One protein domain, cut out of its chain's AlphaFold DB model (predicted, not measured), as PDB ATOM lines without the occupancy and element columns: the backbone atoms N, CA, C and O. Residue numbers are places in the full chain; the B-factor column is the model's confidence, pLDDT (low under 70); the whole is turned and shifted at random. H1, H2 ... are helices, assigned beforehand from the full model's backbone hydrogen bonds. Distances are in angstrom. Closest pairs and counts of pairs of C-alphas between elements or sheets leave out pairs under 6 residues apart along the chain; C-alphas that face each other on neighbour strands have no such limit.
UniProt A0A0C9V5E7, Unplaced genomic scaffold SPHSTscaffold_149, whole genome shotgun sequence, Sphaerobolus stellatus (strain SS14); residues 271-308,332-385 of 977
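Overview. This is residues 271 to 308 and 332 to 385 of the 977 residues of an uncharacterized protein of Sphaerobolus stellatus (strain SS14) (UniProt A0A0C9V5E7). The long helix H6 makes one side of a loose, all-helix domain; H2 and H5 each cross it, and H4, just before H5 in the chain, reaches from there to H3, whose residues 303 to 308 stick out. The printed part has 92 residues with six named helices, H1 to H6, and no named strand. The radius of gyration of the C-alphas is 15.2 A, with spans of 41 by 40 by 23 A.

Arrangement. H6, residues 359 to 380, touches H2, residues 278 to 289, at a steep tilt of 67 degrees, only just short of perpendicular; their closest C-alphas, Val 285 and Tyr 376, are 5.8 A apart. H5, residues 345 to 352, touches H6, about perpendicular at 79 degrees; the closest C-alphas, Leu 347 and Cys 365, are 5.8 A apart. H4, residues 332 to 343, only just touches H3, residues 292 to 308, with 3 pairs of C-alphas within 8 A, the closest Trp 295 and Lys 332. H1, residues 271 to 275, is close to H2 but not clearly touching. Every O i to N i+4 pair in H1 to H6 is within hydrogen-bond range.

Along the chain. H6 spans 31.4 A, from C-alpha 359 at (-43.568, 20.271, -19.149) to C-alpha 380 at (-55.750, 0.933, -40.716). H3 spans 24.2 A.

Size, cuts and confidence. Residues 309 to 331 are not printed; C-alphas 308 and 332 are 20.1 A apart. Residues 271 to 275, 382 and 384 to 385 have pLDDT under 70.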
ATOM      1  N   ARG A 271     -69.814   3.498 -31.666       56.97
ATOM      2  CA  ARG A 271     -68.886   2.435 -32.047       56.97
ATOM      3  C   ARG A 271     -67.607   3.032 -32.631       56.97
ATOM      4  O   ARG A 271     -66.527   2.545 -32.326       56.97
ATOM      5  N   GLU A 272     -67.749   4.119 -33.380       59.34
ATOM      6  CA  GLU A 272     -66.657   4.940 -33.900       59.34
ATOM      7  C   GLU A 272     -65.841   5.588 -32.771       59.34
ATOM      8  O   GLU A 272     -64.644   5.350 -32.723       59.34
ATOM      9  N   GLN A 273     -66.457   6.262 -31.788       66.69
ATOM     10  CA  GLN A 273     -65.732   6.846 -30.638       66.69
ATOM     11  C   GLN A 273     -64.995   5.812 -29.777       66.69
ATOM     12  O   GLN A 273     -63.969   6.136 -29.185       66.69
ATOM     13  N   ARG A 274     -65.482   4.565 -29.695       67.50
ATOM     14  CA  ARG A 274     -64.697   3.485 -29.076       67.50
ATOM     15  C   ARG A 274     -63.498   3.117 -29.937       67.50
ATOM     16  O   ARG A 274     -62.395   3.040 -29.407       67.50
ATOM     17  N   VAL A 275     -63.693   2.907 -31.236       64.44
ATOM     18  CA  VAL A 275     -62.608   2.585 -32.177       64.44
ATOM     19  C   VAL A 275     -61.549   3.700 -32.224       64.44
ATOM     20  O   VAL A 275     -60.368   3.392 -32.280       64.44
ATOM     21  N   THR A 276     -61.937   4.971 -32.093       74.44
ATOM     22  CA  THR A 276     -61.028   6.134 -32.054       74.44
ATOM     23  C   THR A 276     -60.669   6.602 -30.638       74.44
ATOM     24  O   THR A 276     -60.223   7.734 -30.460       74.44
ATOM     25  N   SER A 277     -60.912   5.799 -29.598       88.88
ATOM     26  CA  SER A 277     -60.438   6.142 -28.251       88.88
ATOM     27  C   SER A 277     -58.934   5.887 -28.162       88.88
ATOM     28  O   SER A 277     -58.480   4.838 -28.617       88.88
ATOM     29  N   LEU A 278     -58.161   6.800 -27.553       90.62
ATOM     30  CA  LEU A 278     -56.695   6.667 -27.513       90.62
ATOM     31  C   LEU A 278     -56.247   5.337 -26.889       90.62
ATOM     32  O   LEU A 278     -55.278   4.756 -27.351       90.62
ATOM     33  N   TRP A 279     -56.988   4.813 -25.907       92.88
ATOM     34  CA  TRP A 279     -56.749   3.477 -25.357       92.88
ATOM     35  C   TRP A 279     -56.859   2.376 -26.417       92.88
ATOM     36  O   TRP A 279     -55.951   1.565 -26.537       92.88
ATOM     37  N   ASN A 280     -57.925   2.346 -27.222       86.31
ATOM     38  CA  ASN A 280     -58.082   1.306 -28.244       86.31
ATOM     39  C   ASN A 280     -57.109   1.495 -29.418       86.31
ATOM     40  O   ASN A 280     -56.644   0.501 -29.973       86.31
ATOM     41  N   MET A 281     -56.763   2.741 -29.763       90.62
ATOM     42  CA  MET A 281     -55.711   3.032 -30.741       90.62
ATOM     43  C   MET A 281     -54.349   2.541 -30.235       90.62
ATOM     44  O   MET A 281     -53.652   1.830 -30.952       90.62
ATOM     45  N   PHE A 282     -54.023   2.831 -28.971       94.06
ATOM     46  CA  PHE A 282     -52.829   2.335 -28.294       94.06
ATOM     47  C   PHE A 282     -52.792   0.809 -28.240       94.06
ATOM     48  O   PHE A 282     -51.781   0.229 -28.607       94.06
ATOM     49  N   GLN A 283     -53.886   0.141 -27.852       87.62
ATOM     50  CA  GLN A 283     -53.941  -1.323 -27.840       87.62
ATOM     51  C   GLN A 283     -53.703  -1.915 -29.233       87.62
ATOM     52  O   GLN A 283     -52.956  -2.879 -29.354       87.62
ATOM     53  N   ALA A 284     -54.306  -1.351 -30.282       83.62
ATOM     54  CA  ALA A 284     -54.108  -1.835 -31.646       83.62
ATOM     55  C   ALA A 284     -52.663  -1.640 -32.141       83.62
ATOM     56  O   ALA A 284     -52.135  -2.532 -32.793       83.62
ATOM     57  N   VAL A 285     -52.013  -0.520 -31.800       90.88
ATOM     58  CA  VAL A 285     -50.587  -0.295 -32.104       90.88
ATOM     59  C   VAL A 285     -49.695  -1.226 -31.282       90.88
ATOM     60  O   VAL A 285     -48.826  -1.873 -31.845       90.88
ATOM     61  N   PHE A 286     -49.944  -1.364 -29.978       93.25
ATOM     62  CA  PHE A 286     -49.189  -2.250 -29.090       93.25
ATOM     63  C   PHE A 286     -49.217  -3.706 -29.575       93.25
ATOM     64  O   PHE A 286     -48.179  -4.353 -29.609       93.25
ATOM     65  N   TRP A 287     -50.376  -4.224 -29.995       85.56
ATOM     66  CA  TRP A 287     -50.476  -5.596 -30.512       85.56
ATOM     67  C   TRP A 287     -49.951  -5.778 -31.952       85.56
ATOM     68  O   TRP A 287     -49.735  -6.919 -32.344       85.56
ATOM     69  N   ASP A 288     -49.754  -4.705 -32.730       85.25
ATOM     70  CA  ASP A 288     -49.063  -4.742 -34.039       85.25
ATOM     71  C   ASP A 288     -47.537  -4.631 -33.889       85.25
ATOM     72  O   ASP A 288     -46.798  -5.235 -34.665       85.25
ATOM     73  N   GLU A 289     -47.066  -3.863 -32.900       87.69
ATOM     74  CA  GLU A 289     -45.641  -3.670 -32.622       87.69
ATOM     75  C   GLU A 289     -45.027  -4.831 -31.825       87.69
ATOM     76  O   GLU A 289     -43.904  -5.212 -32.135       87.69
ATOM     77  N   VAL A 290     -45.745  -5.420 -30.853       86.88
ATOM     78  CA  VAL A 290     -45.247  -6.562 -30.059       86.88
ATOM     79  C   VAL A 290     -45.085  -7.796 -30.942       86.88
ATOM     80  O   VAL A 290     -46.056  -8.487 -31.266       86.88
ATOM     81  N   SER A 291     -43.836  -8.096 -31.284       80.88
ATOM     82  CA  SER A 291     -43.471  -9.306 -32.013       80.88
ATOM     83  C   SER A 291     -43.344 -10.527 -31.088       80.88
ATOM     84  O   SER A 291     -43.461 -10.435 -29.859       80.88
ATOM     85  N   ASP A 292     -43.094 -11.709 -31.661       73.88
ATOM     86  CA  ASP A 292     -42.759 -12.880 -30.846       73.88
ATOM     87  C   ASP A 292     -41.369 -12.746 -30.191       73.88
ATOM     88  O   ASP A 292     -41.189 -13.239 -29.078       73.88
ATOM     89  N   GLU A 293     -40.429 -11.996 -30.780       79.31
ATOM     90  CA  GLU A 293     -39.158 -11.644 -30.129       79.31
ATOM     91  C   GLU A 293     -39.367 -10.744 -28.894       79.31
ATOM     92  O   GLU A 293     -38.769 -10.992 -27.844       79.31
ATOM     93  N   ASP A 294     -40.262  -9.748 -28.963       80.75
ATOM     94  CA  ASP A 294     -40.630  -8.925 -27.797       80.75
ATOM     95  C   ASP A 294     -41.288  -9.756 -26.691       80.75
ATOM     96  O   ASP A 294     -41.130  -9.465 -25.494       80.75
ATOM     97  N   TRP A 295     -42.024 -10.807 -27.068       82.06
ATOM     98  CA  TRP A 295     -42.525 -11.776 -26.105       82.06
ATOM     99  C   TRP A 295     -41.389 -12.572 -25.455       82.06
ATOM    100  O   TRP A 295     -41.368 -12.643 -24.230       82.06
ATOM    101  N   GLU A 296     -40.439 -13.120 -26.217       85.50
ATOM    102  CA  GLU A 296     -39.299 -13.861 -25.651       85.50
ATOM    103  C   GLU A 296     -38.457 -13.003 -24.693       85.50
ATOM    104  O   GLU A 296     -37.986 -13.500 -23.667       85.50
ATOM    105  N   ILE A 297     -38.284 -11.712 -24.993       86.50
ATOM    106  CA  ILE A 297     -37.627 -10.755 -24.091       86.50
ATOM    107  C   ILE A 297     -38.449 -10.591 -22.805       86.50
ATOM    108  O   ILE A 297     -37.913 -10.755 -21.712       86.50
ATOM    109  N   THR A 298     -39.758 -10.344 -22.927       83.75
ATOM    110  CA  THR A 298     -40.656 -10.153 -21.771       83.75
ATOM    111  C   THR A 298     -40.755 -11.417 -20.898       83.75
ATOM    112  O   THR A 298     -40.824 -11.328 -19.673       83.75
ATOM    113  N   GLU A 299     -40.744 -12.605 -21.508       85.19
ATOM    114  CA  GLU A 299     -40.746 -13.897 -20.814       85.19
ATOM    115  C   GLU A 299     -39.439 -14.098 -20.035       85.19
ATOM    116  O   GLU A 299     -39.483 -14.403 -18.841       85.19
ATOM    117  N   ARG A 300     -38.287 -13.810 -20.660       89.06
ATOM    118  CA  ARG A 300     -36.961 -13.854 -20.020       89.06
ATOM    119  C   ARG A 300     -36.850 -12.877 -18.848       89.06
ATOM    120  O   ARG A 300     -36.406 -13.272 -17.773       89.06
ATOM    121  N   GLU A 301     -37.312 -11.638 -19.009       88.56
ATOM    122  CA  GLU A 301     -37.370 -10.642 -17.929       88.56
ATOM    123  C   GLU A 301     -38.260 -11.111 -16.764       88.56
ATOM    124  O   GLU A 301     -37.895 -10.955 -15.595       88.56
ATOM    125  N   GLU A 302     -39.416 -11.730 -17.040       85.75
ATOM    126  CA  GLU A 302     -40.288 -12.248 -15.981       85.75
ATOM    127  C   GLU A 302     -39.672 -13.467 -15.266       85.75
ATOM    128  O   GLU A 302     -39.863 -13.627 -14.055       85.75
ATOM    129  N   GLU A 303     -38.922 -14.318 -15.973       86.94
ATOM    130  CA  GLU A 303     -38.146 -15.420 -15.389       86.94
ATOM    131  C   GLU A 303     -36.977 -14.928 -14.528       86.94
ATOM    132  O   GLU A 303     -36.819 -15.393 -13.394       86.94
ATOM    133  N   GLU A 304     -36.204 -13.950 -14.999       90.12
ATOM    134  CA  GLU A 304     -35.119 -13.323 -14.237       90.12
ATOM    135  C   GLU A 304     -35.654 -12.623 -12.980       90.12
ATOM    136  O   GLU A 304     -35.120 -12.817 -11.885       90.12
ATOM    137  N   ARG A 305     -36.786 -11.915 -13.084       87.00
ATOM    138  CA  ARG A 305     -37.474 -11.310 -11.933       87.00
ATOM    139  C   ARG A 305     -37.925 -12.367 -10.917       87.00
ATOM    140  O   ARG A 305     -37.701 -12.201  -9.718       87.00
ATOM    141  N   LYS A 306     -38.497 -13.491 -11.374       85.44
ATOM    142  CA  LYS A 306     -38.856 -14.640 -10.512       85.44
ATOM    143  C   LYS A 306     -37.627 -15.300  -9.881       85.44
ATOM    144  O   LYS A 306     -37.723 -15.806  -8.762       85.44
ATOM    145  N   ARG A 307     -36.486 -15.317 -10.571       87.38
ATOM    146  CA  ARG A 307     -35.218 -15.831 -10.043       87.38
ATOM    147  C   ARG A 307     -34.663 -14.916  -8.950       87.38
ATOM    148  O   ARG A 307     -34.384 -15.409  -7.861       87.38
ATOM    149  N   GLY A 308     -34.618 -13.605  -9.185       87.12
ATOM    150  CA  GLY A 308     -34.219 -12.611  -8.181       87.12
ATOM    151  C   GLY A 308     -35.116 -12.623  -6.936       87.12
ATOM    152  O   GLY A 308     -34.614 -12.592  -5.815       87.12
ATOM    153  N   LYS A 332     -48.903 -15.930 -21.120       78.62
ATOM    154  CA  LYS A 332     -48.505 -14.893 -22.114       78.62
ATOM    155  C   LYS A 332     -49.434 -13.670 -22.198       78.62
ATOM    156  O   LYS A 332     -48.995 -12.533 -22.064       78.62
ATOM    157  N   LEU A 333     -50.743 -13.900 -22.332       71.50
ATOM    158  CA  LEU A 333     -51.756 -12.839 -22.416       71.50
ATOM    159  C   LEU A 333     -51.888 -11.966 -21.152       71.50
ATOM    160  O   LEU A 333     -52.179 -10.778 -21.260       71.50
ATOM    161  N   ALA A 334     -51.722 -12.531 -19.956       78.56
ATOM    162  CA  ALA A 334     -51.792 -11.789 -18.699       78.56
ATOM    163  C   ALA A 334     -50.581 -10.858 -18.541       78.56
ATOM    164  O   ALA A 334     -50.776  -9.673 -18.284       78.56
ATOM    165  N   THR A 335     -49.369 -11.368 -18.782       83.00
ATOM    166  CA  THR A 335     -48.125 -10.584 -18.740       83.00
ATOM    167  C   THR A 335     -48.129  -9.474 -19.795       83.00
ATOM    168  O   THR A 335     -47.900  -8.313 -19.465       83.00
ATOM    169  N   LEU A 336     -48.499  -9.777 -21.046       84.25
ATOM    170  CA  LEU A 336     -48.594  -8.753 -22.097       84.25
ATOM    171  C   LEU A 336     -49.699  -7.719 -21.829       84.25
ATOM    172  O   LEU A 336     -49.519  -6.545 -22.139       84.25
ATOM    173  N   ARG A 337     -50.826  -8.106 -21.213       85.12
ATOM    174  CA  ARG A 337     -51.863  -7.148 -20.784       85.12
ATOM    175  C   ARG A 337     -51.363  -6.225 -19.670       85.12
ATOM    176  O   ARG A 337     -51.735  -5.055 -19.656       85.12
ATOM    177  N   GLU A 338     -50.564  -6.742 -18.741       88.88
ATOM    178  CA  GLU A 338     -49.943  -5.959 -17.671       88.88
ATOM    179  C   GLU A 338     -48.955  -4.945 -18.263       88.88
ATOM    180  O   GLU A 338     -49.131  -3.750 -18.025       88.88
ATOM    181  N   LYS A 339     -48.047  -5.387 -19.150       90.19
ATOM    182  CA  LYS A 339     -47.125  -4.529 -19.923       90.19
ATOM    183  C   LYS A 339     -47.870  -3.430 -20.697       90.19
ATOM    184  O   LYS A 339     -47.654  -2.253 -20.443       90.19
ATOM    185  N   CYS A 340     -48.878  -3.799 -21.494       92.38
ATOM    186  CA  CYS A 340     -49.760  -2.863 -22.209       92.38
ATOM    187  C   CYS A 340     -50.407  -1.806 -21.286       92.38
ATOM    188  O   CYS A 340     -50.586  -0.652 -21.670       92.38
ATOM    189  N   SER A 341     -50.773  -2.182 -20.054       91.75
ATOM    190  CA  SER A 341     -51.358  -1.246 -19.085       91.75
ATOM    191  C   SER A 341     -50.333  -0.303 -18.445       91.75
ATOM    192  O   SER A 341     -50.691   0.832 -18.127       91.75
ATOM    193  N   VAL A 342     -49.085  -0.756 -18.287       93.50
ATOM    194  CA  VAL A 342     -47.951   0.044 -17.799       93.50
ATOM    195  C   VAL A 342     -47.533   1.050 -18.869       93.50
ATOM    196  O   VAL A 342     -47.495   2.244 -18.590       93.50
ATOM    197  N   ASP A 343     -47.348   0.600 -20.110       93.50
ATOM    198  CA  ASP A 343     -46.905   1.437 -21.232       93.50
ATOM    199  C   ASP A 343     -47.932   2.528 -21.605       93.50
ATOM    200  O   ASP A 343     -47.574   3.589 -22.120       93.50
ATOM    201  N   TYR A 344     -49.217   2.305 -21.302       96.00
ATOM    202  CA  TYR A 344     -50.281   3.304 -21.452       96.00
ATOM    203  C   TYR A 344     -50.435   4.247 -20.248       96.00
ATOM    204  O   TYR A 344     -51.113   5.273 -20.361       96.00
ATOM    205  N   ALA A 345     -49.860   3.936 -19.082       95.44
ATOM    206  CA  ALA A 345     -50.047   4.752 -17.882       95.44
ATOM    207  C   ALA A 345     -49.636   6.233 -18.083       95.44
ATOM    208  O   ALA A 345     -50.455   7.090 -17.738       95.44
ATOM    209  N   PRO A 346     -48.501   6.570 -18.738       93.31
ATOM    210  CA  PRO A 346     -48.138   7.964 -19.026       93.31
ATOM    211  C   PRO A 346     -49.164   8.681 -19.923       93.31
ATOM    212  O   PRO A 346     -49.632   9.777 -19.608       93.31
ATOM    213  N   LEU A 347     -49.619   8.022 -20.997       94.00
ATOM    214  CA  LEU A 347     -50.652   8.546 -21.905       94.00
ATOM    215  C   LEU A 347     -51.996   8.771 -21.192       94.00
ATOM    216  O   LEU A 347     -52.731   9.715 -21.495       94.00
ATOM    217  N   LYS A 348     -52.328   7.920 -20.216       93.75
ATOM    218  CA  LYS A 348     -53.520   8.065 -19.375       93.75
ATOM    219  C   LYS A 348     -53.400   9.243 -18.409       93.75
ATOM    220  O   LYS A 348     -54.395   9.938 -18.187       93.75
ATOM    221  N   GLU A 349     -52.228   9.475 -17.829       92.06
ATOM    222  CA  GLU A 349     -51.983  10.630 -16.963       92.06
ATOM    223  C   GLU A 349     -52.059  11.939 -17.753       92.06
ATOM    224  O   GLU A 349     -52.765  12.846 -17.313       92.06
ATOM    225  N   LEU A 350     -51.511  11.989 -18.976       91.75
ATOM    226  CA  LEU A 350     -51.663  13.133 -19.887       91.75
ATOM    227  C   LEU A 350     -53.140  13.504 -20.119       91.75
ATOM    228  O   LEU A 350     -53.494  14.681 -20.107       91.75
ATOM    229  N   ILE A 351     -54.016  12.508 -20.306       89.06
ATOM    230  CA  ILE A 351     -55.459  12.734 -20.502       89.06
ATOM    231  C   ILE A 351     -56.162  13.155 -19.204       89.06
ATOM    232  O   ILE A 351     -57.061  13.993 -19.231       89.06
ATOM    233  N   THR A 352     -55.835  12.515 -18.078       90.62
ATOM    234  CA  THR A 352     -56.635  12.625 -16.843       90.62
ATOM    235  C   THR A 352     -56.168  13.716 -15.887       90.62
ATOM    236  O   THR A 352     -56.981  14.218 -15.111       90.62
ATOM    237  N   LYS A 353     -54.881  14.072 -15.922       93.62
ATOM    238  CA  LYS A 353     -54.232  15.052 -15.045       93.62
ATOM    239  C   LYS A 353     -53.077  15.754 -15.783       93.62
ATOM    240  O   LYS A 353     -51.925  15.633 -15.363       93.62
ATOM    241  N   PRO A 354     -53.344  16.515 -16.860       89.75
ATOM    242  CA  PRO A 354     -52.281  17.185 -17.611       89.75
ATOM    243  C   PRO A 354     -51.396  18.065 -16.713       89.75
ATOM    244  O   PRO A 354     -50.197  18.175 -16.956       89.75
ATOM    245  N   ASP A 355     -51.963  18.670 -15.666       94.06
ATOM    246  CA  ASP A 355     -51.287  19.632 -14.783       94.06
ATOM    247  C   ASP A 355     -50.408  19.004 -13.688       94.06
ATOM    248  O   ASP A 355     -49.714  19.737 -12.991       94.06
ATOM    249  N   SER A 356     -50.409  17.672 -13.523       91.88
ATOM    250  CA  SER A 356     -49.473  16.992 -12.608       91.88
ATOM    251  C   SER A 356     -48.195  16.491 -13.282       91.88
ATOM    252  O   SER A 356     -47.289  16.051 -12.581       91.88
ATOM    253  N   LEU A 357     -48.122  16.530 -14.615       93.56
ATOM    254  CA  LEU A 357     -46.923  16.182 -15.381       93.56
ATOM    255  C   LEU A 357     -46.004  17.397 -15.516       93.56
ATOM    256  O   LEU A 357     -46.481  18.529 -15.645       93.56
ATOM    257  N   THR A 358     -44.690  17.166 -15.544       95.00
ATOM    258  CA  THR A 358     -43.747  18.229 -15.911       95.00
ATOM    259  C   THR A 358     -43.956  18.635 -17.374       95.00
ATOM    260  O   THR A 358     -44.562  17.909 -18.168       95.00
ATOM    261  N   GLN A 359     -43.459  19.811 -17.762       94.56
ATOM    262  CA  GLN A 359     -43.568  20.271 -19.149       94.56
ATOM    263  C   GLN A 359     -42.814  19.348 -20.128       94.56
ATOM    264  O   GLN A 359     -43.262  19.172 -21.261       94.56
ATOM    265  N   GLU A 360     -41.720  18.729 -19.677       94.75
ATOM    266  CA  GLU A 360     -40.937  17.757 -20.448       94.75
ATOM    267  C   GLU A 360     -41.711  16.442 -20.623       94.75
ATOM    268  O   GLU A 360     -41.902  15.995 -21.756       94.75
ATOM    269  N   ASP A 361     -42.270  15.886 -19.540       93.31
ATOM    270  CA  ASP A 361     -43.097  14.669 -19.601       93.31
ATOM    271  C   ASP A 361     -44.345  14.875 -20.470       93.31
ATOM    272  O   ASP A 361     -44.728  13.993 -21.243       93.31
ATOM    273  N   ARG A 362     -44.976  16.055 -20.378       92.06
ATOM    274  CA  ARG A 362     -46.139  16.420 -21.198       92.06
ATOM    275  C   ARG A 362     -45.775  16.410 -22.687       92.06
ATOM    276  O   ARG A 362     -46.494  15.801 -23.475       92.06
ATOM    277  N   ALA A 363     -44.643  17.012 -23.062       94.94
ATOM    278  CA  ALA A 363     -44.158  17.012 -24.441       94.94
ATOM    279  C   ALA A 363     -43.806  15.595 -24.936       94.94
ATOM    280  O   ALA A 363     -44.190  15.219 -26.046       94.94
ATOM    281  N   ALA A 364     -43.147  14.778 -24.107       94.44
ATOM    282  CA  ALA A 364     -42.836  13.385 -24.431       94.44
ATOM    283  C   ALA A 364     -44.109  12.544 -24.651       94.44
ATOM    284  O   ALA A 364     -44.224  11.836 -25.657       94.44
ATOM    285  N   CYS A 365     -45.106  12.678 -23.771       93.12
ATOM    286  CA  CYS A 365     -46.390  11.989 -23.901       93.12
ATOM    287  C   CYS A 365     -47.190  12.470 -25.128       93.12
ATOM    288  O   CYS A 365     -47.870  11.666 -25.763       93.12
ATOM    289  N   GLU A 366     -47.107  13.750 -25.508       93.25
ATOM    290  CA  GLU A 366     -47.724  14.261 -26.742       93.25
ATOM    291  C   GLU A 366     -47.066  13.700 -28.012       93.25
ATOM    292  O   GLU A 366     -47.771  13.366 -28.968       93.25
ATOM    293  N   VAL A 367     -45.738  13.537 -28.025       96.19
ATOM    294  CA  VAL A 367     -45.014  12.869 -29.121       96.19
ATOM    295  C   VAL A 367     -45.401  11.391 -29.204       96.19
ATOM    296  O   VAL A 367     -45.739  10.908 -30.286       96.19
ATOM    297  N   GLN A 368     -45.437  10.678 -28.072       94.38
ATOM    298  CA  GLN A 368     -45.870   9.277 -28.027       94.38
ATOM    299  C   GLN A 368     -47.327   9.125 -28.490       94.38
ATOM    300  O   GLN A 368     -47.634   8.231 -29.278       94.38
ATOM    301  N   LYS A 369     -48.221  10.030 -28.069       95.44
ATOM    302  CA  LYS A 369     -49.616  10.071 -28.520       95.44
ATOM    303  C   LYS A 369     -49.707  10.222 -30.040       95.44
ATOM    304  O   LYS A 369     -50.407   9.434 -30.669       95.44
ATOM    305  N   LYS A 370     -48.990  11.187 -30.633       95.75
ATOM    306  CA  LYS A 370     -48.978  11.386 -32.094       95.75
ATOM    307  C   LYS A 370     -48.437  10.166 -32.832       95.75
ATOM    308  O   LYS A 370     -49.085   9.721 -33.771       95.75
ATOM    309  N   ARG A 371     -47.337   9.558 -32.362       96.19
ATOM    310  CA  ARG A 371     -46.816   8.293 -32.916       96.19
ATOM    311  C   ARG A 371     -47.891   7.203 -32.922       96.19
ATOM    312  O   ARG A 371     -48.056   6.524 -33.929       96.19
ATOM    313  N   VAL A 372     -48.622   7.033 -31.819       94.94
ATOM    314  CA  VAL A 372     -49.708   6.044 -31.714       94.94
ATOM    315  C   VAL A 372     -50.857   6.376 -32.671       94.94
ATOM    316  O   VAL A 372     -51.376   5.480 -33.329       94.94
ATOM    317  N   GLU A 373     -51.244   7.646 -32.798       93.75
ATOM    318  CA  GLU A 373     -52.298   8.078 -33.727       93.75
ATOM    319  C   GLU A 373     -51.895   7.866 -35.202       93.75
ATOM    320  O   GLU A 373     -52.670   7.300 -35.974       93.75
ATOM    321  N   GLU A 374     -50.668   8.233 -35.582       94.31
ATOM    322  CA  GLU A 374     -50.104   8.038 -36.925       94.31
ATOM    323  C   GLU A 374     -49.931   6.554 -37.268       94.31
ATOM    324  O   GLU A 374     -50.386   6.103 -38.323       94.31
ATOM    325  N   ARG A 375     -49.341   5.764 -36.361       91.88
ATOM    326  CA  ARG A 375     -49.144   4.325 -36.566       91.88
ATOM    327  C   ARG A 375     -50.474   3.580 -36.630       91.88
ATOM    328  O   ARG A 375     -50.637   2.709 -37.478       91.88
ATOM    329  N   TYR A 376     -51.460   3.964 -35.819       89.69
ATOM    330  CA  TYR A 376     -52.813   3.417 -35.911       89.69
ATOM    331  C   TYR A 376     -53.450   3.683 -37.282       89.69
ATOM    332  O   TYR A 376     -54.060   2.778 -37.857       89.69
ATOM    333  N   LEU A 377     -53.302   4.902 -37.819       89.19
ATOM    334  CA  LEU A 377     -53.789   5.259 -39.155       89.19
ATOM    335  C   LEU A 377     -53.071   4.471 -40.257       89.19
ATOM    336  O   LEU A 377     -53.733   4.023 -41.190       89.19
ATOM    337  N   GLU A 378     -51.761   4.241 -40.135       87.88
ATOM    338  CA  GLU A 378     -51.008   3.383 -41.057       87.88
ATOM    339  C   GLU A 378     -51.485   1.922 -41.009       87.88
ATOM    340  O   GLU A 378     -51.794   1.347 -42.054       87.88
ATOM    341  N   ILE A 379     -51.630   1.347 -39.808       81.19
ATOM    342  CA  ILE A 379     -52.166  -0.010 -39.596       81.19
ATOM    343  C   ILE A 379     -53.600  -0.132 -40.127       81.19
ATOM    344  O   ILE A 379     -54.021  -1.223 -40.482       81.19
ATOM    345  N   HIS A 380     -54.371   0.956 -40.211       74.50
ATOM    346  CA  HIS A 380     -55.750   0.933 -40.716       74.50
ATOM    347  C   HIS A 380     -55.900   1.405 -42.174       74.50
ATOM    348  O   HIS A 380     -57.006   1.318 -42.723       74.50
ATOM    349  N   ASP A 381     -54.818   1.836 -42.831       78.75
ATOM    350  CA  ASP A 381     -54.829   2.359 -44.199       78.75
ATOM    351  C   ASP A 381     -55.424   1.310 -45.163       78.75
ATOM    352  O   ASP A 381     -54.917   0.184 -45.254       78.75
ATOM    353  N   PRO A 382     -56.524   1.608 -45.887       61.16
ATOM    354  CA  PRO A 382     -57.130   0.665 -46.823       61.16
ATOM    355  C   PRO A 382     -56.165   0.186 -47.918       61.16
ATOM    356  O   PRO A 382     -56.342  -0.939 -48.382       61.16
ATOM    357  N   SER A 383     -55.167   0.993 -48.292       72.00
ATOM    358  CA  SER A 383     -54.271   0.770 -49.432       72.00
ATOM    359  C   SER A 383     -53.004  -0.035 -49.112       72.00
ATOM    360  O   SER A 383     -52.542  -0.785 -49.969       72.00
ATOM    361  N   LYS A 384     -52.460   0.074 -47.891       65.31
ATOM    362  CA  LYS A 384     -51.147  -0.500 -47.526       65.31
ATOM    363  C   LYS A 384     -51.179  -1.915 -46.950       65.31
ATOM    364  O   LYS A 384     -50.136  -2.565 -46.881       65.31
ATOM    365  N   ILE A 385     -52.341  -2.415 -46.522       55.31
ATOM    366  CA  ILE A 385     -52.413  -3.744 -45.894       55.31
ATOM    367  C   ILE A 385     -52.367  -4.845 -46.955       55.31
ATOM    368  O   ILE A 385     -53.392  -5.338 -47.434       55.31
TER     369      ILE A 385